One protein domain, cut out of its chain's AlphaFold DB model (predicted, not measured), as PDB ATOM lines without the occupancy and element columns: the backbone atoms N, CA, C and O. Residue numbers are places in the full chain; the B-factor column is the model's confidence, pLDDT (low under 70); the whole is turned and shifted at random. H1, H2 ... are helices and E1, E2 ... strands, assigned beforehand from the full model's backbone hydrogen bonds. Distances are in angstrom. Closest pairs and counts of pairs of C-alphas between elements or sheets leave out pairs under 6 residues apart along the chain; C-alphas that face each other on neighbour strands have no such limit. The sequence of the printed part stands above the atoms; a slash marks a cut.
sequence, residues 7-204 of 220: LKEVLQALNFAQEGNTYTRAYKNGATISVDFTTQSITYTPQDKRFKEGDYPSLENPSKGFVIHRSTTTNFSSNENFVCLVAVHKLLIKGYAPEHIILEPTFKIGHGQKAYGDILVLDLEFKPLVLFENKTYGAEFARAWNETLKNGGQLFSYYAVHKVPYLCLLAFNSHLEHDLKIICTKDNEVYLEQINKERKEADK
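This is residues 7 to 204 of the 220 residues of the protein "Type I restriction-modification system,DNA-methyltransferase subunit M" of Helicobacter bizzozeronii CCUG 35545 (UniProt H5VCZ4). A twisted five-stranded sheet, E5 E8 E9 E10 E11, has H3 and H4 over one face and H2 over the other; H2 is sandwiched between it and a smaller sheet, E1 E2 E3 E4, with H1 on the same side of that sheet. The hairpin E6 E7 sits beside H4, and residues 188 to 195 and 197 to 203 stick out as a helical tail. The 198 printed residues hold six named helices and eleven strands, in the order H1 E1 E2 E3 E4 H2 E5 E6 E7 E8 E9 H3 H4 E10 E11 H5 H6, class mixed. The large sheet is mixed, the others antiparallel; the whole is compact, radius of gyration of the C-alphas 18.6 A, spans 71 by 41 by 35 A.

The large sheet holds E5 (101 to 103), E8 (119 to 122), E9 (128 to 134, 17.4 A), E10 (166 to 172, 19.0 A) and E11 (178 to 184, 19.4 A). H2 is residues 79 to 93, 21.6 A; H3 139 to 151, 18.2 A; H4 153 to 162, 15.6 A. E6 is 106 to 108 and E7 114 to 116. H1 is 7 to 13, from C-alpha 7 at (228.204, 29.438, 160.501); E1 is 17 to 19, E2 22 to 26, E3 32 to 36, E4 41 to 45. H5 is 189 to 198, 14.1 A; H6 is 201 to 204, ending at C-alpha 204 (271.494, -2.659, 155.951).

E9 and E10 are parallel (N 133 to O 168, 2.8 A), and with H3 and H4 form a strand-helix-strand unit, two parallel strands joined through helices by a right-handed crossover. Hairpins E8 E9 (N 121 to O 130, 2.9 A) and E10 E11 (N 169 to O 181, 2.9 A) and the pair E5 E8 (N 102 to O 120, 2.9 A) are antiparallel. With H2 on the opposite face from H3 and H4, this makes three layers; the closest C-alphas of H2 and E10 are Val 83 and Phe 172, 5.8 A. H3 and H4 touch only at the corner (Glu 147 and Gly 153, 5.3 A). E1 to E4 form a meander, each the antiparallel neighbour of the one before (N 34 to O 43, 2.9 A); H1 and H2 on its same face make two layers, H2 at a height of 10.5 A over E3 and E4. Every O i to N i+4 pair is within hydrogen-bond range in H1, H2, H3 and H5, but 3 of 6 in H4; H6 is too short for one.

The C-alphas of Gly 20 and Ala 202 are farthest apart, 70.9 A. The printed part has no cut; the link E4 to H2, 33 residues, is long. Residues 110, 157 to 162 and 198 to 204 have pLDDT under 70.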
ATOM      1  N   LEU A   7     227.146  28.761 159.751       98.25
ATOM      2  CA  LEU A   7     228.204  29.438 160.501       98.25
ATOM      3  C   LEU A   7     227.666  30.113 161.768       98.25
ATOM      4  O   LEU A   7     228.360  30.135 162.783       98.25
ATOM      5  N   LYS A   8     226.439  30.649 161.736       98.12
ATOM      6  CA  LYS A   8     225.829  31.309 162.903       98.12
ATOM      7  C   LYS A   8     225.628  30.318 164.047       98.12
ATOM      8  O   LYS A   8     226.045  30.590 165.169       98.12
ATOM      9  N   GLU A   9     225.079  29.147 163.747       97.81
ATOM     10  CA  GLU A   9     224.844  28.059 164.696       97.81
ATOM     11  C   GLU A   9     226.168  27.549 165.274       97.81
ATOM     12  O   GLU A   9     226.286  27.318 166.478       97.81
ATOM     13  N   VAL A  10     227.201  27.431 164.432       98.25
ATOM     14  CA  VAL A  10     228.558  27.075 164.868       98.25
ATOM     15  C   VAL A  10     229.120  28.116 165.839       98.25
ATOM     16  O   VAL A  10     229.639  27.742 166.888       98.25
ATOM     17  N   LEU A  11     229.005  29.410 165.538       98.69
ATOM     18  CA  LEU A  11     229.505  30.489 166.399       98.69
ATOM     19  C   LEU A  11     228.784  30.532 167.749       98.69
ATOM     20  O   LEU A  11     229.435  30.676 168.787       98.69
ATOM     21  N   GLN A  12     227.464  30.343 167.749       97.94
ATOM     22  CA  GLN A  12     226.665  30.240 168.971       97.94
ATOM     23  C   GLN A  12     227.104  29.043 169.821       97.94
ATOM     24  O   GLN A  12     227.347  29.197 171.016       97.94
ATOM     25  N   ALA A  13     227.304  27.874 169.206       97.81
ATOM     26  CA  ALA A  13     227.786  26.683 169.904       97.81
ATOM     27  C   ALA A  13     229.218  26.847 170.459       97.81
ATOM     28  O   ALA A  13     229.566  26.272 171.491       97.81
ATOM     29  N   LEU A  14     230.043  27.676 169.816       97.88
ATOM     30  CA  LEU A  14     231.370  28.078 170.295       97.88
ATOM     31  C   LEU A  14     231.329  29.241 171.310       97.88
ATOM     32  O   LEU A  14     232.376  29.746 171.724       97.88
ATOM     33  N   ASN A  15     230.133  29.629 171.763       97.88
ATOM     34  CA  ASN A  15     229.870  30.676 172.749       97.88
ATOM     35  C   ASN A  15     230.332  32.081 172.317       97.88
ATOM     36  O   ASN A  15     230.783  32.872 173.152       97.88
ATOM     37  N   PHE A  16     230.259  32.406 171.027       98.69
ATOM     38  CA  PHE A  16     230.409  33.790 170.577       98.69
ATOM     39  C   PHE A  16     229.165  34.589 170.982       98.69
ATOM     40  O   PHE A  16     228.038  34.156 170.753       98.69
ATOM     41  N   ALA A  17     229.374  35.758 171.582       98.31
ATOM     42  CA  ALA A  17     228.304  36.694 171.888       98.31
ATOM     43  C   ALA A  17     227.857  37.394 170.602       98.31
ATOM     44  O   ALA A  17     228.699  37.830 169.816       98.31
ATOM     45  N   GLN A  18     226.548  37.495 170.391       98.19
ATOM     46  CA  GLN A  18     225.977  38.135 169.212       98.19
ATOM     47  C   GLN A  18     225.534  39.565 169.534       98.19
ATOM     48  O   GLN A  18     224.788  39.786 170.485       98.19
ATOM     49  N   GLU A  19     225.919  40.509 168.681       97.75
ATOM     50  CA  GLU A  19     225.397  41.872 168.649       97.75
ATOM     51  C   GLU A  19     225.069  42.238 167.196       97.75
ATOM     52  O   GLU A  19     225.948  42.361 166.342       97.75
ATOM     53  N   GLY A  20     223.774  42.331 166.879       96.56
ATOM     54  CA  GLY A  20     223.312  42.498 165.501       96.56
ATOM     55  C   GLY A  20     223.808  41.371 164.582       96.56
ATOM     56  O   GLY A  20     223.488  40.197 164.789       96.56
ATOM     57  N   ASN A  21     224.587  41.744 163.561       97.31
ATOM     58  CA  ASN A  21     225.196  40.834 162.581       97.31
ATOM     59  C   ASN A  21     226.640  40.435 162.921       97.31
ATOM     60  O   ASN A  21     227.299  39.794 162.101       97.31
ATOM     61  N   THR A  22     227.124  40.792 164.108       98.56
ATOM     62  CA  THR A  22     228.494  40.524 164.537       98.56
ATOM     63  C   THR A  22     228.503  39.519 165.679       98.56
ATOM     64  O   THR A  22     227.719  39.615 166.621       98.56
ATOM     65  N   TYR A  23     229.406  38.548 165.591       98.81
ATOM     66  CA  TYR A  23     229.644  37.533 166.611       98.81
ATOM     67  C   TYR A  23     231.053  37.702 167.161       98.81
ATOM     68  O   TYR A  23     232.024  37.607 166.410       98.81
ATOM     69  N   THR A  24     231.180  37.894 168.471       98.75
ATOM     70  CA  THR A  24     232.457  38.206 169.119       98.75
ATOM     71  C   THR A  24     232.757  37.239 170.257       98.75
ATOM     72  O   THR A  24     231.896  36.916 171.077       98.75
ATOM     73  N   ARG A  25     234.011  36.794 170.354       98.56
ATOM     74  CA  ARG A  25     234.525  36.015 171.484       98.56
ATOM     75  C   ARG A  25     235.808  36.647 172.003       98.56
ATOM     76  O   ARG A  25     236.783  36.729 171.262       98.56
ATOM     77  N   ALA A  26     235.807  37.031 173.277       98.19
ATOM     78  CA  ALA A  26     237.001  37.443 174.008       98.19
ATOM     79  C   ALA A  26     237.610  36.254 174.771       98.19
ATOM     80  O   ALA A  26     236.893  35.358 175.231       98.19
ATOM     81  N   TYR A  27     238.933  36.251 174.914       97.94
ATOM     82  CA  TYR A  27     239.701  35.183 175.556       97.94
ATOM     83  C   TYR A  27     240.511  35.728 176.737       97.94
ATOM     84  O   TYR A  27     240.793  36.921 176.830       97.94
ATOM     85  N   LYS A  28     240.909  34.840 177.659       94.19
ATOM     86  CA  LYS A  28     241.613  35.217 178.902       94.19
ATOM     87  C   LYS A  28     242.957  35.913 178.665       94.19
ATOM     88  O   LYS A  28     243.387  36.693 179.502       94.19
ATOM     89  N   ASN A  29     243.603  35.627 177.539       91.94
ATOM     90  CA  ASN A  29     244.870  36.229 177.124       91.94
ATOM     91  C   ASN A  29     244.688  37.584 176.410       91.94
ATOM     92  O   ASN A  29     245.610  38.052 175.755       91.94
ATOM     93  N   GLY A  30     243.500  38.196 176.483       94.94
ATOM     94  CA  GLY A  30     243.205  39.480 175.843       94.94
ATOM     95  C   GLY A  30     242.932  39.391 174.340       94.94
ATOM     96  O   GLY A  30     242.543  40.392 173.739       94.94
ATOM     97  N   ALA A  31     243.074  38.210 173.726       98.44
ATOM     98  CA  ALA A  31     242.706  38.027 172.331       98.44
ATOM     99  C   ALA A  31     241.188  38.161 172.139       98.44
ATOM    100  O   ALA A  31     240.395  37.879 173.040       98.44
ATOM    101  N   THR A  32     240.775  38.548 170.938       98.62
ATOM    102  CA  THR A  32     239.380  38.583 170.500       98.62
ATOM    103  C   THR A  32     239.277  38.089 169.061       98.62
ATOM    104  O   THR A  32     240.109  38.432 168.220       98.62
ATOM    105  N   ILE A  33     238.242  37.296 168.782       98.81
ATOM    106  CA  ILE A  33     237.800  36.984 167.421       98.81
ATOM    107  C   ILE A  33     236.447  37.657 167.205       98.81
ATOM    108  O   ILE A  33     235.550  37.483 168.031       98.81
ATOM    109  N   SER A  34     236.303  38.384 166.102       98.75
ATOM    110  CA  SER A  34     235.044  38.990 165.662       98.75
ATOM    111  C   SER A  34     234.691  38.513 164.255       98.75
ATOM    112  O   SER A  34     235.556  38.471 163.380       98.75
ATOM    113  N   VAL A  35     233.436  38.128 164.043       98.81
ATOM    114  CA  VAL A  35     232.905  37.628 162.772       98.81
ATOM    115  C   VAL A  35     231.703  38.480 162.383       98.81
ATOM    116  O   VAL A  35     230.665  38.420 163.040       98.81
ATOM    117  N   ASP A  36     231.841  39.269 161.321       98.56
ATOM    118  CA  ASP A  36     230.825  40.215 160.853       98.56
ATOM    119  C   ASP A  36     230.168  39.693 159.571       98.56
ATOM    120  O   ASP A  36     230.808  39.556 158.527       98.56
ATOM    121  N   PHE A  37     228.867  39.408 159.641       98.44
ATOM    122  CA  PHE A  37     228.083  38.898 158.513       98.44
ATOM    123  C   PHE A  37     227.688  39.980 157.497       98.44
ATOM    124  O   PHE A  37     227.333  39.641 156.368       98.44
ATOM    125  N   THR A  38     227.757  41.260 157.870       97.94
ATOM    126  CA  THR A  38     227.491  42.402 156.981       97.94
ATOM    127  C   THR A  38     228.657  42.594 156.022       97.94
ATOM    128  O   THR A  38     228.463  42.616 154.808       97.94
ATOM    129  N   THR A  39     229.877  42.670 156.561       98.00
ATOM    130  CA  THR A  39     231.108  42.798 155.763       98.00
ATOM    131  C   THR A  39     231.669  41.453 155.301       98.00
ATOM    132  O   THR A  39     232.562  41.424 154.458       98.00
ATOM    133  N   GLN A  40     231.131  40.340 155.814       98.38
ATOM    134  CA  GLN A  40     231.597  38.973 155.551       98.38
ATOM    135  C   GLN A  40     233.088  38.799 155.866       98.38
ATOM    136  O   GLN A  40     233.853  38.225 155.085       98.38
ATOM    137  N   SER A  41     233.486  39.319 157.026       98.50
ATOM    138  CA  SER A  41     234.874  39.391 157.472       98.50
ATOM    139  C   SER A  41     235.083  38.704 158.820       98.50
ATOM    140  O   SER A  41     234.163  38.545 159.625       98.50
ATOM    141  N   ILE A  42     236.321  38.269 159.048       98.81
ATOM    142  CA  ILE A  42     236.783  37.662 160.295       98.81
ATOM    143  C   ILE A  42     237.980  38.477 160.775       98.81
ATOM    144  O   ILE A  42     238.966  38.619 160.058       98.81
ATOM    145  N   THR A  43     237.908  39.011 161.988       98.69
ATOM    146  CA  THR A  43     238.948  39.859 162.574       98.69
ATOM    147  C   THR A  43     239.550  39.193 163.805       98.69
ATOM    148  O   THR A  43     238.827  38.774 164.708       98.69
ATOM    149  N   TYR A  44     240.882  39.153 163.859       98.69
ATOM    150  CA  TYR A  44     241.669  38.640 164.982       98.69
ATOM    151  C   TYR A  44     242.411  39.802 165.656       98.69
ATOM    152  O   TYR A  44     243.103  40.567 164.988       98.69
ATOM    153  N   THR A  45     242.246  39.974 166.969       98.38
ATOM    154  CA  THR A  45     242.816  41.095 167.744       98.38
ATOM    155  C   THR A  45     243.497  40.572 169.012       98.38
ATOM    156  O   THR A  45     242.955  39.643 169.607       98.38
ATOM    157  N   PRO A  46     244.633  41.143 169.462       98.38
ATOM    158  CA  PRO A  46     245.417  42.200 168.810       98.38
ATOM    159  C   PRO A  46     246.186  41.681 167.590       98.38
ATOM    160  O   PRO A  46     246.569  40.520 167.560       98.38
ATOM    161  N   GLN A  47     246.432  42.535 166.595       98.12
ATOM    162  CA  GLN A  47     247.258  42.209 165.426       98.12
ATOM    163  C   GLN A  47     248.573  42.992 165.479       98.12
ATOM    164  O   GLN A  47     248.555  44.213 165.651       98.12
ATOM    165  N   ASP A  48     249.703  42.326 165.247       98.19
ATOM    166  CA  ASP A  48     251.002  42.977 165.097       98.19
ATOM    167  C   ASP A  48     251.358  43.159 163.617       98.19
ATOM    168  O   ASP A  48     251.874  42.271 162.942       98.19
ATOM    169  N   LYS A  49     251.069  44.352 163.095       97.06
ATOM    170  CA  LYS A  49     251.268  44.689 161.676       97.06
ATOM    171  C   LYS A  49     252.726  44.993 161.309       97.06
ATOM    172  O   LYS A  49     252.975  45.339 160.148       97.06
ATOM    173  N   ARG A  50     253.666  44.939 162.264       97.75
ATOM    174  CA  ARG A  50     255.096  45.196 162.017       97.75
ATOM    175  C   ARG A  50     255.734  44.091 161.177       97.75
ATOM    176  O   ARG A  50     256.588  44.401 160.358       97.75
ATOM    177  N   PHE A  51     255.286  42.850 161.351       97.38
ATOM    178  CA  PHE A  51     255.764  41.689 160.602       97.38
ATOM    179  C   PHE A  51     255.046  41.613 159.251       97.38
ATOM    180  O   PHE A  51     253.820  41.468 159.199       97.38
ATOM    181  N   LYS A  52     255.788  41.798 158.154       94.50
ATOM    182  CA  LYS A  52     255.277  41.676 156.781       94.50
ATOM    183  C   LYS A  52     255.521  40.266 156.253       94.50
ATOM    184  O   LYS A  52     256.115  39.436 156.926       94.50
ATOM    185  N   GLU A  53     255.042  39.976 155.041       92.88
ATOM    186  CA  GLU A  53     255.246  38.661 154.428       92.88
ATOM    187  C   GLU A  53     256.721  38.227 154.450       92.88
ATOM    188  O   GLU A  53     257.564  38.799 153.757       92.88
ATOM    189  N   GLY A  54     256.994  37.143 155.175       88.75
ATOM    190  CA  GLY A  54     258.331  36.568 155.301       88.75
ATOM    191  C   GLY A  54     259.118  37.061 156.516       88.75
ATOM    192  O   GLY A  54     260.201  36.531 156.755       88.75
ATOM    193  N   ASP A  55     258.572  38.002 157.287       93.88
ATOM    194  CA  ASP A  55     259.096  38.399 158.590       93.88
ATOM    195  C   ASP A  55     258.451  37.544 159.679       93.88
ATOM    196  O   ASP A  55     257.240  37.338 159.693       93.88
ATOM    197  N   TYR A  56     259.254  37.072 160.624       95.38
ATOM    198  CA  TYR A  56     258.784  36.234 161.721       95.38
ATOM    199  C   TYR A  56     259.253  36.825 163.054       95.38
ATOM    200  O   TYR A  56     260.362  37.365 163.115       95.38
ATOM    201  N   PRO A  57     258.431  36.757 164.113       97.31
ATOM    202  CA  PRO A  57     258.853  37.162 165.444       97.31
ATOM    203  C   PRO A  57     259.976  36.260 165.966       97.31
ATOM    204  O   PRO A  57     260.105  35.104 165.566       97.31
ATOM    205  N   SER A  58     260.786  36.813 166.864       97.31
ATOM    206  CA  SER A  58     261.883  36.127 167.550       97.31
ATOM    207  C   SER A  58     261.941  36.571 169.013       97.31
ATOM    208  O   SER A  58     261.197  37.461 169.424       97.31
ATOM    209  N   LEU A  59     262.842  35.993 169.810       97.31
ATOM    210  CA  LEU A  59     263.070  36.450 171.186       97.31
ATOM    211  C   LEU A  59     263.536  37.915 171.248       97.31
ATOM    212  O   LEU A  59     263.155  38.648 172.159       97.31
ATOM    213  N   GLU A  60     264.322  38.359 170.269       97.69
ATOM    214  CA  GLU A  60     264.855  39.723 170.177       97.69
ATOM    215  C   GLU A  60     263.815  40.724 169.655       97.69
ATOM    216  O   GLU A  60     263.885  41.916 169.954       97.69
ATOM    217  N   ASN A  61     262.841  40.250 168.875       97.38
ATOM    218  CA  ASN A  61     261.732  41.048 168.366       97.38
ATOM    219  C   ASN A  61     260.420  40.253 168.478       97.38
ATOM    220  O   ASN A  61     259.939  39.715 167.475       97.38
ATOM    221  N   PRO A  62     259.839  40.159 169.687       97.69
ATOM    222  CA  PRO A  62     258.622  39.394 169.901       97.69
ATOM    223  C   PRO A  62     257.414  40.097 169.277       97.69
ATOM    224  O   PRO A  62     257.342  41.335 169.199       97.69
ATOM    225  N   SER A  63     256.442  39.294 168.849       98.00
ATOM    226  CA  SER A  63     255.139  39.809 168.435       98.00
ATOM    227  C   SER A  63     254.346  40.327 169.635       98.00
ATOM    228  O   SER A  63     254.542  39.880 170.762       98.00
ATOM    229  N   LYS A  64     253.435  41.271 169.385       97.50
ATOM    230  CA  LYS A  64     252.459  41.801 170.355       97.50
ATOM    231  C   LYS A  64     251.014  41.387 170.040       97.50
ATOM    232  O   LYS A  64     250.071  41.981 170.556       97.50
ATOM    233  N   GLY A  65     250.834  40.430 169.132       98.38
ATOM    234  CA  GLY A  65     249.537  39.891 168.745       98.38
ATOM    235  C   GLY A  65     249.635  38.927 167.567       98.38
ATOM    236  O   GLY A  65     250.723  38.486 167.204       98.38
ATOM    237  N   PHE A  66     248.503  38.633 166.937       98.69
ATOM    238  CA  PHE A  66     248.466  37.835 165.717       98.69
ATOM    239  C   PHE A  66     249.319  38.483 164.630       98.69
ATOM    240  O   PHE A  66     249.180  39.678 164.348       98.69
ATOM    241  N   VAL A  67     250.145  37.683 163.966       98.56
ATOM    242  CA  VAL A  67     250.757  38.078 162.696       98.56
ATOM    243  C   VAL A  67     249.881  37.540 161.575       98.56
ATOM    244  O   VAL A  67     249.474  36.384 161.592       98.56
ATOM    245  N   ILE A  68     249.560  38.389 160.605       98.06
ATOM    246  CA  ILE A  68     248.722  38.028 159.458       98.06
ATOM    247  C   ILE A  68     249.456  38.508 158.216       98.06
ATOM    248  O   ILE A  68     249.515  39.710 157.957       98.06
ATOM    249  N   HIS A  69     250.054  37.579 157.479       96.94
ATOM    250  CA  HIS A  69     250.814  37.904 156.273       96.94
ATOM    251  C   HIS A  69     249.905  38.203 155.083       96.94
ATOM    252  O   HIS A  69     250.177  39.122 154.312       96.94
ATOM    253  N   ARG A  70     248.812  37.448 154.958       95.56
ATOM    254  CA  ARG A  70     247.776  37.612 153.936       95.56
ATOM    255  C   ARG A  70     246.403  37.484 154.580       95.56
ATOM    256  O   ARG A  70     246.280  36.953 155.674       95.56
ATOM    257  N   SER A  71     245.391  38.035 153.918       93.56
ATOM    258  CA  SER A  71     244.019  38.129 154.430       93.56
ATOM    259  C   SER A  71     243.026  37.320 153.586       93.56
ATOM    260  O   SER A  71     241.864  37.708 153.432       93.56
ATOM    261  N   THR A  72     243.476  36.230 152.957       95.50
ATOM    262  CA  THR A  72     242.598  35.390 152.127       95.50
ATOM    263  C   THR A  72     241.729  34.451 152.963       95.50
ATOM    264  O   THR A  72     240.630  34.109 152.530       95.50
ATOM    265  N   THR A  73     242.145  34.164 154.199       95.62
ATOM    266  CA  THR A  73     241.449  33.337 155.197       95.62
ATOM    267  C   THR A  73     240.563  34.135 156.159       95.62
ATOM    268  O   THR A  73     239.858  33.562 156.988       95.62
ATOM    269  N   THR A  74     240.550  35.466 156.052       97.44
ATOM    270  CA  THR A  74     239.844  36.376 156.977       97.44
ATOM    271  C   THR A  74     238.502  36.877 156.422       97.44
ATOM    272  O   THR A  74     238.053  37.977 156.746       97.44
ATOM    273  N   ASN A  75     237.873  36.112 155.528       98.00
ATOM    274  CA  ASN A  75     236.641  36.472 154.817       98.00
ATOM    275  C   ASN A  75     235.792  35.218 154.517       98.00
ATOM    276  O   ASN A  75     236.228  34.100 154.779       98.00
ATOM    277  N   PHE A  76     234.590  35.380 153.956       98.06
ATOM    278  CA  PHE A  76     233.652  34.264 153.736       98.06
ATOM    279  C   PHE A  76     233.722  33.659 152.318       98.06
ATOM    280  O   PHE A  76     232.779  32.996 151.889       98.06
ATOM    281  N   SER A  77     234.795  33.905 151.558       97.12
ATOM    282  CA  SER A  77     234.908  33.446 150.160       97.12
ATOM    283  C   SER A  77     235.136  31.939 150.004       97.12
ATOM    284  O   SER A  77     234.902  31.405 148.924       97.12
ATOM    285  N   SER A  78     235.564  31.250 151.066       96.88
ATOM    286  CA  SER A  78     235.798  29.805 151.072       96.88
ATOM    287  C   SER A  78     235.351  29.177 152.389       96.88
ATOM    288  O   SER A  78     235.512  29.771 153.456       96.88
ATOM    289  N   ASN A  79     234.844  27.942 152.331       96.25
ATOM    290  CA  ASN A  79     234.505  27.167 153.529       96.25
ATOM    291  C   ASN A  79     235.754  26.807 154.356       96.25
ATOM    292  O   ASN A  79     235.664  26.675 155.578       96.25
ATOM    293  N   GLU A  80     236.932  26.710 153.727       96.25
ATOM    294  CA  GLU A  80     238.209  26.486 154.426       96.25
ATOM    295  C   GLU A  80     238.540  27.630 155.397       96.25
ATOM    296  O   GLU A  80     239.125  27.403 156.457       96.25
ATOM    297  N   ASN A  81     238.066  28.849 155.120       97.81
ATOM    298  CA  ASN A  81     238.251  29.994 156.013       97.81
ATOM    299  C   ASN A  81     237.512  29.791 157.344       97.81
ATOM    300  O   ASN A  81     237.981  30.228 158.396       97.81
ATOM    301  N   PHE A  82     236.389  29.068 157.336       98.25
ATOM    302  CA  PHE A  82     235.676  28.714 158.565       98.25
ATOM    303  C   PHE A  82     236.379  27.594 159.337       98.25
ATOM    304  O   PHE A  82     236.338  27.578 160.567       98.25
ATOM    305  N   VAL A  83     237.088  26.695 158.644       98.12
ATOM    306  CA  VAL A  83     237.983  25.722 159.289       98.12
ATOM    307  C   VAL A  83     239.124  26.460 159.998       98.12
ATOM    308  O   VAL A  83     239.384  26.182 161.169       98.12
ATOM    309  N   CYS A  84     239.723  27.461 159.339       98.25
ATOM    310  CA  CYS A  84     240.749  28.333 159.917       98.25
ATOM    311  C   CYS A  84     240.248  29.057 161.179       98.25
ATOM    312  O   CYS A  84     240.860  28.955 162.244       98.25
ATOM    313  N   LEU A  85     239.074  29.689 161.104       98.62
ATOM    314  CA  LEU A  85     238.410  30.340 162.236       98.62
ATOM    315  C   LEU A  85     238.243  29.408 163.446       98.62
ATOM    316  O   LEU A  85     238.603  29.771 164.570       98.62
ATOM    317  N   VAL A  86     237.714  28.200 163.233       98.44
ATOM    318  CA  VAL A  86     237.505  27.234 164.322       98.44
ATOM    319  C   VAL A  86     238.834  26.711 164.869       98.44
ATOM    320  O   VAL A  86     238.957  26.519 166.082       98.44
ATOM    321  N   ALA A  87     239.847  26.530 164.019       98.38
ATOM    322  CA  ALA A  87     241.188  26.149 164.449       98.38
ATOM    323  C   ALA A  87     241.804  27.215 165.373       98.38
ATOM    324  O   ALA A  87     242.223  26.879 166.484       98.38
ATOM    325  N   VAL A  88     241.775  28.497 164.984       98.62
ATOM    326  CA  VAL A  88     242.276  29.605 165.819       98.62
ATOM    327  C   VAL A  88     241.489  29.710 167.124       98.62
ATOM    328  O   VAL A  88     242.092  29.796 168.191       98.62
ATOM    329  N   HIS A  89     240.155  29.618 167.078       98.50
ATOM    330  CA  HIS A  89     239.327  29.585 168.288       98.50
ATOM    331  C   HIS A  89     239.784  28.484 169.257       98.50
ATOM    332  O   HIS A  89     240.005  28.740 170.442       98.50
ATOM    333  N   LYS A  90     239.975  27.254 168.763       97.62
ATOM    334  CA  LYS A  90     240.390  26.117 169.597       97.62
ATOM    335  C   LYS A  90     241.820  26.271 170.128       97.62
ATOM    336  O   LYS A  90     242.070  25.853 171.258       97.62
ATOM    337  N   LEU A  91     242.735  26.891 169.377       98.00
ATOM    338  CA  LEU A  91     244.073  27.251 169.867       98.00
ATOM    339  C   LEU A  91     243.982  28.237 171.042       98.00
ATOM    340  O   LEU A  91     244.567  27.993 172.098       98.00
ATOM    341  N   LEU A  92     243.180  29.295 170.915       98.38
ATOM    342  CA  LEU A  92     242.999  30.284 171.983       98.38
ATOM    343  C   LEU A  92     242.347  29.682 173.236       98.38
ATOM    344  O   LEU A  92     242.771  29.979 174.351       98.38
ATOM    345  N   ILE A  93     241.367  28.783 173.079       97.19
ATOM    346  CA  ILE A  93     240.772  28.046 174.210       97.19
ATOM    347  C   ILE A  93     241.806  27.161 174.919       97.19
ATOM    348  O   ILE A  93     241.774  27.056 176.145       97.19
ATOM    349  N   LYS A  94     242.740  26.552 174.177       95.75
ATOM    350  CA  LYS A  94     243.843  25.760 174.750       95.75
ATOM    351  C   LYS A  94     244.934  26.622 175.403       95.75
ATOM    352  O   LYS A  94     245.811  26.063 176.053       95.75
ATOM    353  N   GLY A  95     244.865  27.948 175.279       95.69
ATOM    354  CA  GLY A  95     245.777  28.884 175.937       95.69
ATOM    355  C   GLY A  95     246.968  29.327 175.090       95.69
ATOM    356  O   GLY A  95     247.859  29.982 175.624       95.69
ATOM    357  N   TYR A  96     246.993  29.019 173.788       97.19
ATOM    358  CA  TYR A  96     247.991  29.606 172.891       97.19
ATOM    359  C   TYR A  96     247.786  31.122 172.828       97.19
ATOM    360  O   TYR A  96     246.665  31.593 172.623       97.19
ATOM    361  N   ALA A  97     248.854  31.885 173.050       97.88
ATOM    362  CA  ALA A  97     248.798  33.341 173.037       97.88
ATOM    363  C   ALA A  97     248.835  33.875 171.590       97.88
ATOM    364  O   ALA A  97     249.474  33.251 170.734       97.88
ATOM    365  N   PRO A  98     248.133  34.982 171.284       98.38
ATOM    366  CA  PRO A  98     248.044  35.513 169.922       98.38
ATOM    367  C   PRO A  98     249.416  35.849 169.320       98.38
ATOM    368  O   PRO A  98     249.597  35.702 168.116       98.38
ATOM    369  N   GLU A  99     250.400  36.218 170.145       98.31
ATOM    370  CA  GLU A  99     251.785  36.518 169.757       98.31
ATOM    371  C   GLU A  99     252.493  35.339 169.070       98.31
ATOM    372  O   GLU A  99     253.428  35.544 168.297       98.31
ATOM    373  N   HIS A 100     252.045  34.110 169.335       98.38
ATOM    374  CA  HIS A 100     252.624  32.877 168.800       98.38
ATOM    375  C   HIS A 100     251.792  32.266 167.662       98.38
ATOM    376  O   HIS A 100     252.044  31.127 167.264       98.38
ATOM    377  N   ILE A 101     250.789  32.984 167.146       98.56
ATOM    378  CA  ILE A 101     249.915  32.513 166.067       98.56
ATOM    379  C   ILE A 101     250.111  33.397 164.836       98.56
ATOM    380  O   ILE A 101     249.863  34.605 164.862       98.56
ATOM    381  N   ILE A 102     250.520  32.765 163.737       98.19
ATOM    382  CA  ILE A 102     250.698  33.404 162.437       98.19
ATOM    383  C   ILE A 102     249.663  32.843 161.469       98.19
ATOM    384  O   ILE A 102     249.628  31.638 161.227       98.19
ATOM    385  N   LEU A 103     248.842  33.721 160.901       98.31
ATOM    386  CA  LEU A 103     247.904  33.402 159.832       98.31
ATOM    387  C   LEU A 103     248.546  33.641 158.467       98.31
ATOM    388  O   LEU A 103     249.219  34.653 158.239       98.31
ATOM    389  N   GLU A 104     248.295  32.704 157.563       95.81
ATOM    390  CA  GLU A 104     248.800  32.696 156.191       95.81
ATOM    391  C   GLU A 104     250.327  32.888 156.070       95.81
ATOM    392  O   GLU A 104     250.776  33.685 155.240       95.81
ATOM    393  N   PRO A 105     251.157  32.209 156.895       93.94
ATOM    394  CA  PRO A 105     252.609  32.376 156.889       93.94
ATOM    395  C   PRO A 105     253.188  32.207 155.479       93.94
ATOM    396  O   PRO A 105     252.821  31.289 154.747       93.94
ATOM    397  N   THR A 106     254.130  33.078 155.116       91.50
ATOM    398  CA  THR A 106     254.694  33.162 153.765       91.50
ATOM    399  C   THR A 106     256.106  32.632 153.814       91.50
ATOM    400  O   THR A 106     256.963  33.173 154.517       91.50
ATOM    401  N   PHE A 107     256.369  31.606 153.026       86.06
ATOM    402  CA  PHE A 107     257.660  30.948 152.969       86.06
ATOM    403  C   PHE A 107     258.295  31.202 151.609       86.06
ATOM    404  O   PHE A 107     257.649  31.051 150.569       86.06
ATOM    405  N   LYS A 108     259.571  31.593 151.609       81.25
ATOM    406  CA  LYS A 108     260.363  31.666 150.379       81.25
ATOM    407  C   LYS A 108     260.816  30.251 150.040       81.25
ATOM    408  O   LYS A 108     261.594  29.661 150.784       81.25
ATOM    409  N   ILE A 109     260.325  29.718 148.930       76.00
ATOM    410  CA  ILE A 109     260.801  28.455 148.364       76.00
ATOM    411  C   ILE A 109     261.811  28.763 147.244       76.00
ATOM    412  O   ILE A 109     261.935  29.907 146.797       76.00
ATOM    413  N   GLY A 110     262.612  27.772 146.843       68.56
ATOM    414  CA  GLY A 110     263.678  27.959 145.847       68.56
ATOM    415  C   GLY A 110     263.188  28.618 144.547       68.56
ATOM    416  O   GLY A 110     262.013  28.534 144.202       68.56
ATOM    417  N   HIS A 111     264.094  29.272 143.815       74.62
ATOM    418  CA  HIS A 111     263.794  29.988 142.559       74.62
ATOM    419  C   HIS A 111     262.818  31.175 142.694       74.62
ATOM    420  O   HIS A 111     262.143  31.541 141.736       74.62
ATOM    421  N   GLY A 112     262.742  31.803 143.874       70.62
ATOM    422  CA  GLY A 112     261.949  33.022 144.085       70.62
ATOM    423  C   GLY A 112     260.438  32.793 144.182       70.62
ATOM    424  O   GLY A 112     259.675  33.757 144.229       70.62
ATOM    425  N   GLN A 113     259.999  31.536 144.233       79.00
ATOM    426  CA  GLN A 113     258.601  31.189 144.449       79.00
ATOM    427  C   GLN A 113     258.215  31.370 145.930       79.00
ATOM    428  O   GLN A 113     259.060  31.369 146.833       79.00
ATOM    429  N   LYS A 114     256.915  31.531 146.190       83.69
ATOM    430  CA  LYS A 114     256.352  31.630 147.541       83.69
ATOM    431  C   LYS A 114     255.386  30.482 147.789       83.69
ATOM    432  O   LYS A 114     254.643  30.098 146.891       83.69
ATOM    433  N   ALA A 115     255.387  29.983 149.015       83.94
ATOM    434  CA  ALA A 115     254.405  29.030 149.505       83.94
ATOM    435  C   ALA A 115     253.717  29.607 150.754       83.94
ATOM    436  O   ALA A 115     254.305  30.438 151.450       83.94
ATOM    437  N   TYR A 116     252.484  29.179 151.029       88.62
ATOM    438  CA  TYR A 116     251.627  29.760 152.065       88.62
ATOM    439  C   TYR A 116     250.934  28.675 152.889       88.62
ATOM    440  O   TYR A 116     250.124  27.925 152.352       88.62
ATOM    441  N   GLY A 117     251.244  28.581 154.180       90.88
ATOM    442  CA  GLY A 117     250.454  27.731 155.084       90.88
ATOM    443  C   GLY A 117     249.180  28.442 155.527       90.88
ATOM    444  O   GLY A 117     249.064  29.637 155.294       90.88
ATOM    445  N   ASP A 118     248.268  27.765 156.225       95.12
ATOM    446  CA  ASP A 118     247.072  28.433 156.760       95.12
ATOM    447  C   ASP A 118     247.326  29.040 158.140       95.12
ATOM    448  O   ASP A 118     247.042  30.215 158.378       95.12
ATOM    449  N   ILE A 119     247.889  28.247 159.057       97.44
ATOM    450  CA  ILE A 119     248.237  28.691 160.412       97.44
ATOM    451  C   ILE A 119     249.593  28.102 160.793       97.44
ATOM    452  O   ILE A 119     249.779  26.887 160.747       97.44
ATOM    453  N   LEU A 120     250.526  28.940 161.231       96.62
ATOM    454  CA  LEU A 120     251.748  28.510 161.902       96.62
ATOM    455  C   LEU A 120     251.673  28.893 163.377       96.62
ATOM    456  O   LEU A 120     251.487  30.059 163.724       96.62
ATOM    457  N   VAL A 121     251.848  27.897 164.237       97.88
ATOM    458  CA  VAL A 121     252.007  28.082 165.676       97.88
ATOM    459  C   VAL A 121     253.488  28.035 166.009       97.88
ATOM    460  O   VAL A 121     254.199  27.126 165.566       97.88
ATOM    461  N   LEU A 122     253.934  29.002 166.801       96.69
ATOM    462  CA  LEU A 122     255.284  29.077 167.336       96.69
ATOM    463  C   LEU A 122     255.327  28.555 168.776       96.69
ATOM    464  O   LEU A 122     254.328  28.594 169.496       96.69
ATOM    465  N   ASP A 123     256.484  28.064 169.199       95.81
ATOM    466  CA  ASP A 123     256.743  27.790 170.609       95.81
ATOM    467  C   ASP A 123     257.075  29.079 171.387       95.81
ATOM    468  O   ASP A 123     257.059  30.187 170.845       95.81
ATOM    469  N   LEU A 124     257.367  28.925 172.680       95.62
ATOM    470  CA  LEU A 124     257.685  30.035 173.583       95.62
ATOM    471  C   LEU A 124     258.998  30.755 173.229       95.62
ATOM    472  O   LEU A 124     259.210  31.877 173.677       95.62
ATOM    473  N   GLU A 125     259.862  30.140 172.420       96.06
ATOM    474  CA  GLU A 125     261.088  30.747 171.891       96.06
ATOM    475  C   GLU A 125     260.876  31.341 170.487       96.06
ATOM    476  O   GLU A 125     261.843  31.675 169.802       96.06
ATOM    477  N   PHE A 126     259.619  31.460 170.043       96.12
ATOM    478  CA  PHE A 126     259.224  31.902 168.704       96.12
ATOM    479  C   PHE A 126     259.750  31.014 167.561       96.12
ATOM    480  O   PHE A 126     259.822  31.443 166.409       96.12
ATOM    481  N   LYS A 127     260.070  29.743 167.833       93.62
ATOM    482  CA  LYS A 127     260.458  28.780 166.792       93.62
ATOM    483  C   LYS A 127     259.215  28.080 166.226       93.62
ATOM    484  O   LYS A 127     258.256  27.845 166.964       93.62
ATOM    485  N   PRO A 128     259.201  27.710 164.932       93.06
ATOM    486  CA  PRO A 128     258.102  26.950 164.339       93.06
ATOM    487  C   PRO A 128     257.795  25.658 165.105       93.06
ATOM    488  O   PRO A 128     258.676  24.815 165.271       93.06
ATOM    489  N   LEU A 129     256.539  25.473 165.518       93.81
ATOM    490  CA  LEU A 129     256.091  24.297 166.270       93.81
ATOM    491  C   LEU A 129     255.144  23.417 165.447       93.81
ATOM    492  O   LEU A 129     255.417  22.231 165.255       93.81
ATOM    493  N   VAL A 130     254.038  23.987 164.961       94.69
ATOM    494  CA  VAL A 130     253.031  23.261 164.168       94.69
ATOM    495  C   VAL A 130     252.586  24.107 162.988       94.69
ATOM    496  O   VAL A 130     252.169  25.248 163.180       94.69
ATOM    497  N   LEU A 131     252.612  23.529 161.790       94.50
ATOM    498  CA  LEU A 131     252.013  24.117 160.596       94.50
ATOM    499  C   LEU A 131     250.699  23.405 160.272       94.50
ATOM    500  O   LEU A 131     250.680  22.183 160.125       94.50
ATOM    501  N   PHE A 132     249.621  24.170 160.152       94.69
ATOM    502  CA  PHE A 132     248.302  23.693 159.761       94.69
ATOM    503  C   PHE A 132     248.045  23.968 158.281       94.69
ATOM    504  O   PHE A 132     248.324  25.058 157.779       94.69
ATOM    505  N   GLU A 133     247.459  22.969 157.635       94.75
ATOM    506  CA  GLU A 133     246.809  23.028 156.335       94.75
ATOM    507  C   GLU A 133     245.346  22.620 156.549       94.75
ATOM    508  O   GLU A 133     245.036  21.502 156.976       94.75
ATOM    509  N   ASN A 134     244.443  23.549 156.295       95.81
ATOM    510  CA  ASN A 134     243.014  23.391 156.428       95.81
ATOM    511  C   ASN A 134     242.437  22.883 155.111       95.81
ATOM    512  O   ASN A 134     242.860  23.265 154.018       95.81
ATOM    513  N   LYS A 135     241.449  22.002 155.222       95.69
ATOM    514  CA  LYS A 135     240.681  21.499 154.088       95.69
ATOM    515  C   LYS A 135     239.202  21.446 154.428       95.69
ATOM    516  O   LYS A 135     238.799  21.261 155.579       95.69
ATOM    517  N   THR A 136     238.389  21.544 153.393       95.06
ATOM    518  CA  THR A 136     236.974  21.166 153.388       95.06
ATOM    519  C   THR A 136     236.821  19.710 153.851       95.06
ATOM    520  O   THR A 136     237.537  18.811 153.397       95.06
ATOM    521  N   TYR A 137     235.880  19.457 154.763       96.06
ATOM    522  CA  TYR A 137     235.631  18.118 155.308       96.06
ATOM    523  C   TYR A 137     235.123  17.142 154.233       96.06
ATOM    524  O   TYR A 137     234.320  17.509 153.376       96.06
ATOM    525  N   GLY A 138     235.567  15.882 154.293       95.44
ATOM    526  CA  GLY A 138     235.176  14.828 153.356       95.44
ATOM    527  C   GLY A 138     236.168  14.633 152.204       95.44
ATOM    528  O   GLY A 138     237.344  14.343 152.426       95.44
ATOM    529  N   ALA A 139     235.689  14.726 150.959       95.00
ATOM    530  CA  ALA A 139     236.449  14.300 149.778       95.00
ATOM    531  C   ALA A 139     237.742  15.102 149.551       95.00
ATOM    532  O   ALA A 139     238.768  14.519 149.199       95.00
ATOM    533  N   GLU A 140     237.719  16.419 149.775       93.38
ATOM    534  CA  GLU A 140     238.905  17.266 149.604       93.38
ATOM    535  C   GLU A 140     239.990  16.935 150.629       93.38
ATOM    536  O   GLU A 140     241.146  16.755 150.246       93.38
ATOM    537  N   PHE A 141     239.614  16.757 151.898       95.19
ATOM    538  CA  PHE A 141     240.522  16.284 152.941       95.19
ATOM    539  C   PHE A 141     241.129  14.916 152.598       95.19
ATOM    540  O   PHE A 141     242.346  14.739 152.662       95.19
ATOM    541  N   ALA A 142     240.300  13.950 152.187       94.94
ATOM    542  CA  ALA A 142     240.764  12.610 151.829       94.94
ATOM    543  C   ALA A 142     241.731  12.639 150.633       94.94
ATOM    544  O   ALA A 142     242.756  11.955 150.644       94.94
ATOM    545  N   ARG A 143     241.436  13.455 149.614       94.38
ATOM    546  CA  ARG A 143     242.321  13.664 148.464       94.38
ATOM    547  C   ARG A 143     243.651  14.280 148.890       94.38
ATOM    548  O   ARG A 143     244.687  13.710 148.560       94.38
ATOM    549  N   ALA A 144     243.622  15.372 149.655       91.88
ATOM    550  CA  ALA A 144     244.830  16.040 150.137       91.88
ATOM    551  C   ALA A 144     245.704  15.087 150.965       91.88
ATOM    552  O   ALA A 144     246.911  15.007 150.751       91.88
ATOM    553  N   TRP A 145     245.097  14.279 151.839       93.56
ATOM    554  CA  TRP A 145     245.825  13.268 152.603       93.56
ATOM    555  C   TRP A 145     246.467  12.199 151.709       93.56
ATOM    556  O   TRP A 145     247.632  11.845 151.894       93.56
ATOM    557  N   ASN A 146     245.737  11.706 150.708       91.88
ATOM    558  CA  ASN A 146     246.269  10.735 149.754       91.88
ATOM    559  C   ASN A 146     247.425  11.313 148.920       91.88
ATOM    560  O   ASN A 146     248.390  10.604 148.640       91.88
ATOM    561  N   GLU A 147     247.357  12.585 148.531       89.19
ATOM    562  CA  GLU A 147     248.444  13.287 147.838       89.19
ATOM    563  C   GLU A 147     249.666  13.471 148.743       89.19
ATOM    564  O   GLU A 147     250.792  13.203 148.311       89.19
ATOM    565  N   THR A 148     249.453  13.826 150.014       87.56
ATOM    566  CA  THR A 148     250.511  13.887 151.030       87.56
ATOM    567  C   THR A 148     251.217  12.544 151.197       87.56
ATOM    568  O   THR A 148     252.443  12.505 151.240       87.56
ATOM    569  N   LEU A 149     250.482  11.428 151.230       85.75
ATOM    570  CA  LEU A 149     251.077  10.091 151.327       85.75
ATOM    571  C   LEU A 149     251.864   9.677 150.077       85.75
ATOM    572  O   LEU A 149     252.844   8.947 150.199       85.75
ATOM    573  N   LYS A 150     251.434  10.110 148.884       85.12
ATOM    574  CA  LYS A 150     252.085   9.745 147.616       85.12
ATOM    575  C   LYS A 150     253.370  10.532 147.375       85.12
ATOM    576  O   LYS A 150     254.399   9.933 147.095       85.12
ATOM    577  N   ASN A 151     253.299  11.859 147.482       78.25
ATOM    578  CA  ASN A 151     254.353  12.763 147.006       78.25
ATOM    579  C   ASN A 151     254.772  13.801 148.062       78.25
ATOM    580  O   ASN A 151     255.382  14.811 147.722       78.25
ATOM    581  N   GLY A 152     254.376  13.630 149.327       73.81
ATOM    582  CA  GLY A 152     254.531  14.645 150.375       73.81
ATOM    583  C   GLY A 152     253.480  15.763 150.301       73.81
ATOM    584  O   GLY A 152     253.067  16.304 151.325       73.81
ATOM    585  N   GLY A 153     252.940  16.064 149.119       73.25
ATOM    586  CA  GLY A 153     251.898  17.081 148.951       73.25
ATOM    587  C   GLY A 153     252.345  18.472 149.424       73.25
ATOM    588  O   GLY A 153     253.532  18.739 149.611       73.25
ATOM    589  N   GLN A 154     251.379  19.364 149.640       70.44
ATOM    590  CA  GLN A 154     251.643  20.764 149.992       70.44
ATOM    591  C   GLN A 154     252.427  20.914 151.311       70.44
ATOM    592  O   GLN A 154     253.362  21.707 151.394       70.44
ATOM    593  N   LEU A 155     252.119  20.082 152.310       73.12
ATOM    594  CA  LEU A 155     252.737  20.130 153.638       73.12
ATOM    595  C   LEU A 155     254.261  19.885 153.627       73.12
ATOM    596  O   LEU A 155     254.995  20.512 154.393       73.12
ATOM    597  N   PHE A 156     254.765  19.002 152.760       72.50
ATOM    598  CA  PHE A 156     256.198  18.671 152.730       72.50
ATOM    599  C   PHE A 156     257.051  19.704 151.994       72.50
ATOM    600  O   PHE A 156     258.225  19.866 152.342       72.50
ATOM    601  N   SER A 157     256.468  20.456 151.055       68.38
ATOM    602  CA  SER A 157     257.132  21.615 150.444       68.38
ATOM    603  C   SER A 157     257.555  22.638 151.505       68.38
ATOM    604  O   SER A 157     258.629  23.227 151.396       68.38
ATOM    605  N   TYR A 158     256.771  22.790 152.582       68.38
ATOM    606  CA  TYR A 158     257.125  23.637 153.728       68.38
ATOM    607  C   TYR A 158     258.226  23.039 154.604       68.38
ATOM    608  O   TYR A 158     259.180  23.729 154.978       68.38
ATOM    609  N   TYR A 159     258.110  21.751 154.944       68.06
ATOM    610  CA  TYR A 159     259.082  21.076 155.806       68.06
ATOM    611  C   TYR A 159     260.505  21.123 155.242       68.06
ATOM    612  O   TYR A 159     261.458  21.291 156.009       68.06
ATOM    613  N   ALA A 160     260.650  21.015 153.918       63.22
ATOM    614  CA  ALA A 160     261.945  21.039 153.246       63.22
ATOM    615  C   ALA A 160     262.798  22.267 153.619       63.22
ATOM    616  O   ALA A 160     264.019  22.146 153.688       63.22
ATOM    617  N   VAL A 161     262.162  23.407 153.921       63.12
ATOM    618  CA  VAL A 161     262.841  24.679 154.208       63.12
ATOM    619  C   VAL A 161     262.922  24.982 155.708       63.12
ATOM    620  O   VAL A 161     263.972  25.399 156.186       63.12
ATOM    621  N   HIS A 162     261.848  24.754 156.471       69.44
ATOM    622  CA  HIS A 162     261.732  25.287 157.842       69.44
ATOM    623  C   HIS A 162     261.817  24.245 158.961       69.44
ATOM    624  O   HIS A 162     261.810  24.620 160.131       69.44
ATOM    625  N   LYS A 163     261.895  22.947 158.629       77.75
ATOM    626  CA  LYS A 163     262.032  21.845 159.603       77.75
ATOM    627  C   LYS A 163     261.015  21.893 160.756       77.75
ATOM    628  O   LYS A 163     261.330  21.532 161.887       77.75
ATOM    629  N   VAL A 164     259.782  22.313 160.455       86.62
ATOM    630  CA  VAL A 164     258.685  22.395 161.434       86.62
ATOM    631  C   VAL A 164     258.441  21.010 162.055       86.62
ATOM    632  O   VAL A 164     258.257  20.057 161.290       86.62
ATOM    633  N   PRO A 165     258.417  20.865 163.396       89.50
ATOM    634  CA  PRO A 165     258.291  19.568 164.066       89.50
ATOM    635  C   PRO A 165     257.003  18.804 163.745       89.50
ATOM    636  O   PRO A 165     257.022  17.573 163.672       89.50
ATOM    637  N   TYR A 166     255.895  19.522 163.551       91.75
ATOM    638  CA  TYR A 166     254.591  18.928 163.276       91.75
ATOM    639  C   TYR A 166     253.916  19.580 162.071       91.75
ATOM    640  O   TYR A 166     253.789  20.802 161.991       91.75
ATOM    641  N   LEU A 167     253.428  18.742 161.160       92.19
ATOM    642  CA  LEU A 167     252.555  19.139 160.058       92.19
ATOM    643  C   LEU A 167     251.157  18.596 160.339       92.19
ATOM    644  O   LEU A 167     251.013  17.429 160.704       92.19
ATOM    645  N   CYS A 168     250.142  19.431 160.182       93.50
ATOM    646  CA  CYS A 168     248.773  19.131 160.556       93.50
ATOM    647  C   CYS A 168     247.844  19.368 159.364       93.50
ATOM    648  O   CYS A 168     247.754  20.488 158.879       93.50
ATOM    649  N   LEU A 169     247.148  18.326 158.910       95.19
ATOM    650  CA  LEU A 169     246.015  18.455 157.997       95.19
ATOM    651  C   LEU A 169     244.731  18.416 158.827       95.19
ATOM    652  O   LEU A 169     244.521  17.458 159.581       95.19
ATOM    653  N   LEU A 170     243.882  19.433 158.685       96.81
ATOM    654  CA  LEU A 170     242.705  19.632 159.528       96.81
ATOM    655  C   LEU A 170     241.452  19.929 158.700       96.81
ATOM    656  O   LEU A 170     241.481  20.736 157.777       96.81
ATOM    657  N   ALA A 171     240.330  19.319 159.075       97.25
ATOM    658  CA  ALA A 171     239.013  19.667 158.558       97.25
ATOM    659  C   ALA A 171     237.950  19.576 159.654       97.25
ATOM    660  O   ALA A 171     237.959  18.638 160.445       97.25
ATOM    661  N   PHE A 172     236.989  20.501 159.663       96.50
ATOM    662  CA  PHE A 172     235.849  20.474 160.586       96.50
ATOM    663  C   PHE A 172     234.551  20.133 159.847       96.50
ATOM    664  O   PHE A 172     234.112  20.860 158.950       96.50
ATOM    665  N   ASN A 173     233.891  19.045 160.253       93.62
ATOM    666  CA  ASN A 173     232.518  18.781 159.829       93.62
ATOM    667  C   ASN A 173     231.539  19.698 160.576       93.62
ATOM    668  O   ASN A 173     230.581  20.203 159.989       93.62
ATOM    669  N   SER A 174     231.811  19.922 161.861       92.81
ATOM    670  CA  SER A 174     231.072  20.794 162.771       92.81
ATOM    671  C   SER A 174     232.020  21.356 163.841       92.81
ATOM    672  O   SER A 174     233.226  21.116 163.812       92.81
ATOM    673  N   HIS A 175     231.490  22.081 164.828       88.31
ATOM    674  CA  HIS A 175     232.288  22.560 165.961       88.31
ATOM    675  C   HIS A 175     232.831  21.428 166.869       88.31
ATOM    676  O   HIS A 175     233.798  21.655 167.609       88.31
ATOM    677  N   LEU A 176     232.244  20.224 166.810       89.69
ATOM    678  CA  LEU A 176     232.639  19.044 167.601       89.69
ATOM    679  C   LEU A 176     233.362  17.984 166.770       89.69
ATOM    680  O   LEU A 176     234.283  17.335 167.260       89.69
ATOM    681  N   GLU A 177     232.954  17.813 165.519       94.25
ATOM    682  CA  GLU A 177     233.426  16.734 164.660       94.25
ATOM    683  C   GLU A 177     234.457  17.241 163.657       94.25
ATOM    684  O   GLU A 177     234.240  18.239 162.962       94.25
ATOM    685  N   HIS A 178     235.583  16.537 163.580       95.69
ATOM    686  CA  HIS A 178     236.718  16.932 162.766       95.69
ATOM    687  C   HIS A 178     237.544  15.727 162.325       95.69
ATOM    688  O   HIS A 178     237.605  14.718 163.027       95.69
ATOM    689  N   ASP A 179     238.227  15.888 161.197       96.69
ATOM    690  CA  ASP A 179     239.295  15.001 160.763       96.69
ATOM    691  C   ASP A 179     240.647  15.680 160.980       96.69
ATOM    692  O   ASP A 179     240.843  16.855 160.660       96.69
ATOM    693  N   LEU A 180     241.588  14.915 161.529       95.50
ATOM    694  CA  LEU A 180     242.927  15.373 161.875       95.50
ATOM    695  C   LEU A 180     243.965  14.336 161.450       95.50
ATOM    696  O   LEU A 180     243.896  13.168 161.852       95.50
ATOM    697  N   LYS A 181     244.975  14.768 160.691       95.44
ATOM    698  CA  LYS A 181     246.206  14.001 160.453       95.44
ATOM    699  C   LYS A 181     247.401  14.831 160.893       95.44
ATOM    700  O   LYS A 181     247.578  15.949 160.429       95.44
ATOM    701  N   ILE A 182     248.224  14.266 161.772       91.94
ATOM    702  CA  ILE A 182     249.466  14.889 162.236       91.94
ATOM    703  C   ILE A 182     250.640  14.041 161.758       91.94
ATOM    704  O   ILE A 182     250.655  12.827 161.967       91.94
ATOM    705  N   ILE A 183     251.628  14.695 161.159       89.31
ATOM    706  CA  ILE A 183     252.915  14.113 160.791       89.31
ATOM    707  C   ILE A 183     253.973  14.708 161.717       89.31
ATOM    708  O   ILE A 183     254.146  15.924 161.760       89.31
ATOM    709  N   CYS A 184     254.675  13.844 162.451       88.44
ATOM    710  CA  CYS A 184     255.888  14.218 163.170       88.44
ATOM    711  C   CYS A 184     257.062  14.150 162.195       88.44
ATOM    712  O   CYS A 184     257.242  13.140 161.514       88.44
ATOM    713  N   THR A 185     257.842  15.220 162.121       83.50
ATOM    714  CA  THR A 185     258.981  15.322 161.198       83.50
ATOM    715  C   THR A 185     260.325  15.053 161.871       83.50
ATOM    716  O   THR A 185     261.364  15.061 161.209       83.50
ATOM    717  N   LYS A 186     260.300  14.819 163.187       77.88
ATOM    718  CA  LYS A 186     261.425  14.278 163.944       77.88
ATOM    719  C   LYS A 186     261.381  12.762 163.891       77.88
ATOM    720  O   LYS A 186     260.322  12.162 164.095       77.88
ATOM    721  N   ASP A 187     262.543  12.176 163.657       73.44
ATOM    722  CA  ASP A 187     262.715  10.739 163.728       73.44
ATOM    723  C   ASP A 187     262.481  10.234 165.153       73.44
ATOM    724  O   ASP A 187     262.806  10.890 166.144       73.44
ATOM    725  N   ASN A 188     261.902   9.043 165.253       72.94
ATOM    726  CA  ASN A 188     261.796   8.332 166.515       72.94
ATOM    727  C   ASN A 188     263.009   7.410 166.640       72.94
ATOM    728  O   ASN A 188     262.985   6.290 166.130       72.94
ATOM    729  N   GLU A 189     264.062   7.893 167.298       78.31
ATOM    730  CA  GLU A 189     265.338   7.177 167.448       78.31
ATOM    731  C   GLU A 189     265.149   5.774 168.033       78.31
ATOM    732  O   GLU A 189     265.694   4.816 167.500       78.31
ATOM    733  N   VAL A 190     264.274   5.616 169.031       74.12
ATOM    734  CA  VAL A 190     263.976   4.313 169.651       74.12
ATOM    735  C   VAL A 190     263.384   3.330 168.637       74.12
ATOM    736  O   VAL A 190     263.743   2.154 168.600       74.12
ATOM    737  N   TYR A 191     262.481   3.811 167.783       71.06
ATOM    738  CA  TYR A 191     261.889   2.994 166.727       71.06
ATOM    739  C   TYR A 191     262.891   2.685 165.609       71.06
ATOM    740  O   TYR A 191     262.927   1.562 165.110       71.06
ATOM    741  N   LEU A 192     263.740   3.650 165.241       72.38
ATOM    742  CA  LEU A 192     264.823   3.431 164.283       72.38
ATOM    743  C   LEU A 192     265.819   2.391 164.798       72.38
ATOM    744  O   LEU A 192     266.215   1.501 164.050       72.38
ATOM    745  N   GLU A 193     266.193   2.457 166.074       77.19
ATOM    746  CA  GLU A 193     267.035   1.460 166.729       77.19
ATOM    747  C   GLU A 193     266.389   0.075 166.715       77.19
ATOM    748  O   GLU A 193     267.073  -0.912 166.447       77.19
ATOM    749  N   GLN A 194     265.081  -0.010 166.966       74.31
ATOM    750  CA  GLN A 194     264.353  -1.274 166.936       74.31
ATOM    751  C   GLN A 194     264.288  -1.867 165.522       74.31
ATOM    752  O   GLN A 194     264.669  -3.022 165.336       74.31
ATOM    753  N   ILE A 195     263.928  -1.073 164.506       73.69
ATOM    754  CA  ILE A 195     263.989  -1.500 163.098       73.69
ATOM    755  C   ILE A 195     265.402  -1.965 162.742       73.69
ATOM    756  O   ILE A 195     265.576  -3.006 162.116       73.69
ATOM    757  N   ASN A 196     266.429  -1.208 163.128       72.75
ATOM    758  CA  ASN A 196     267.812  -1.538 162.794       72.75
ATOM    759  C   ASN A 196     268.303  -2.816 163.486       72.75
ATOM    760  O   ASN A 196     269.149  -3.511 162.920       72.75
ATOM    761  N   LYS A 197     267.769  -3.144 164.670       73.31
ATOM    762  CA  LYS A 197     268.008  -4.418 165.368       73.31
ATOM    763  C   LYS A 197     267.287  -5.591 164.696       73.31
ATOM    764  O   LYS A 197     267.834  -6.687 164.662       73.31
ATOM    765  N   GLU A 198     266.095  -5.362 164.149       69.31
ATOM    766  CA  GLU A 198     265.266  -6.388 163.500       69.31
ATOM    767  C   GLU A 198     265.620  -6.616 162.011       69.31
ATOM    768  O   GLU A 198     265.226  -7.624 161.421       69.31
ATOM    769  N   ARG A 199     266.406  -5.724 161.387       58.09
ATOM    770  CA  ARG A 199     266.911  -5.893 160.011       58.09
ATOM    771  C   ARG A 199     267.997  -6.971 159.930       58.09
ATOM    772  O   ARG A 199     269.035  -6.875 160.586       58.09
ATOM    773  N   LYS A 200     267.812  -7.946 159.029       58.62
ATOM    774  CA  LYS A 200     268.870  -8.895 158.634       58.62
ATOM    775  C   LYS A 200     270.047  -8.125 158.021       58.62
ATOM    776  O   LYS A 200     269.845  -7.125 157.337       58.62
ATOM    777  N   GLU A 201     271.280  -8.590 158.232       57.69
ATOM    778  CA  GLU A 201     272.499  -7.872 157.805       57.69
ATOM    779  C   GLU A 201     272.532  -7.504 156.312       57.69
ATOM    780  O   GLU A 201     273.084  -6.464 155.954       57.69
ATOM    781  N   ALA A 202     271.882  -8.296 155.456       50.69
ATOM    782  CA  ALA A 202     271.761  -8.035 154.022       50.69
ATOM    783  C   ALA A 202     270.962  -6.758 153.686       50.69
ATOM    784  O   ALA A 202     271.257  -6.092 152.693       50.69
ATOM    785  N   ASP A 203     270.008  -6.366 154.534       54.62
ATOM    786  CA  ASP A 203     269.118  -5.228 154.286       54.62
ATOM    787  C   ASP A 203     269.730  -3.893 154.719       54.62
ATOM    788  O   ASP A 203     269.238  -2.835 154.337       54.62
ATOM    789  N   LYS A 204     270.836  -3.892 155.474       52.06
ATOM    790  CA  LYS A 204     271.494  -2.659 155.951       52.06
ATOM    791  C   LYS A 204     272.040  -1.773 154.815       52.06
ATOM    792  O   LYS A 204     272.382  -0.623 155.069       52.06
TER     793      LYS A 204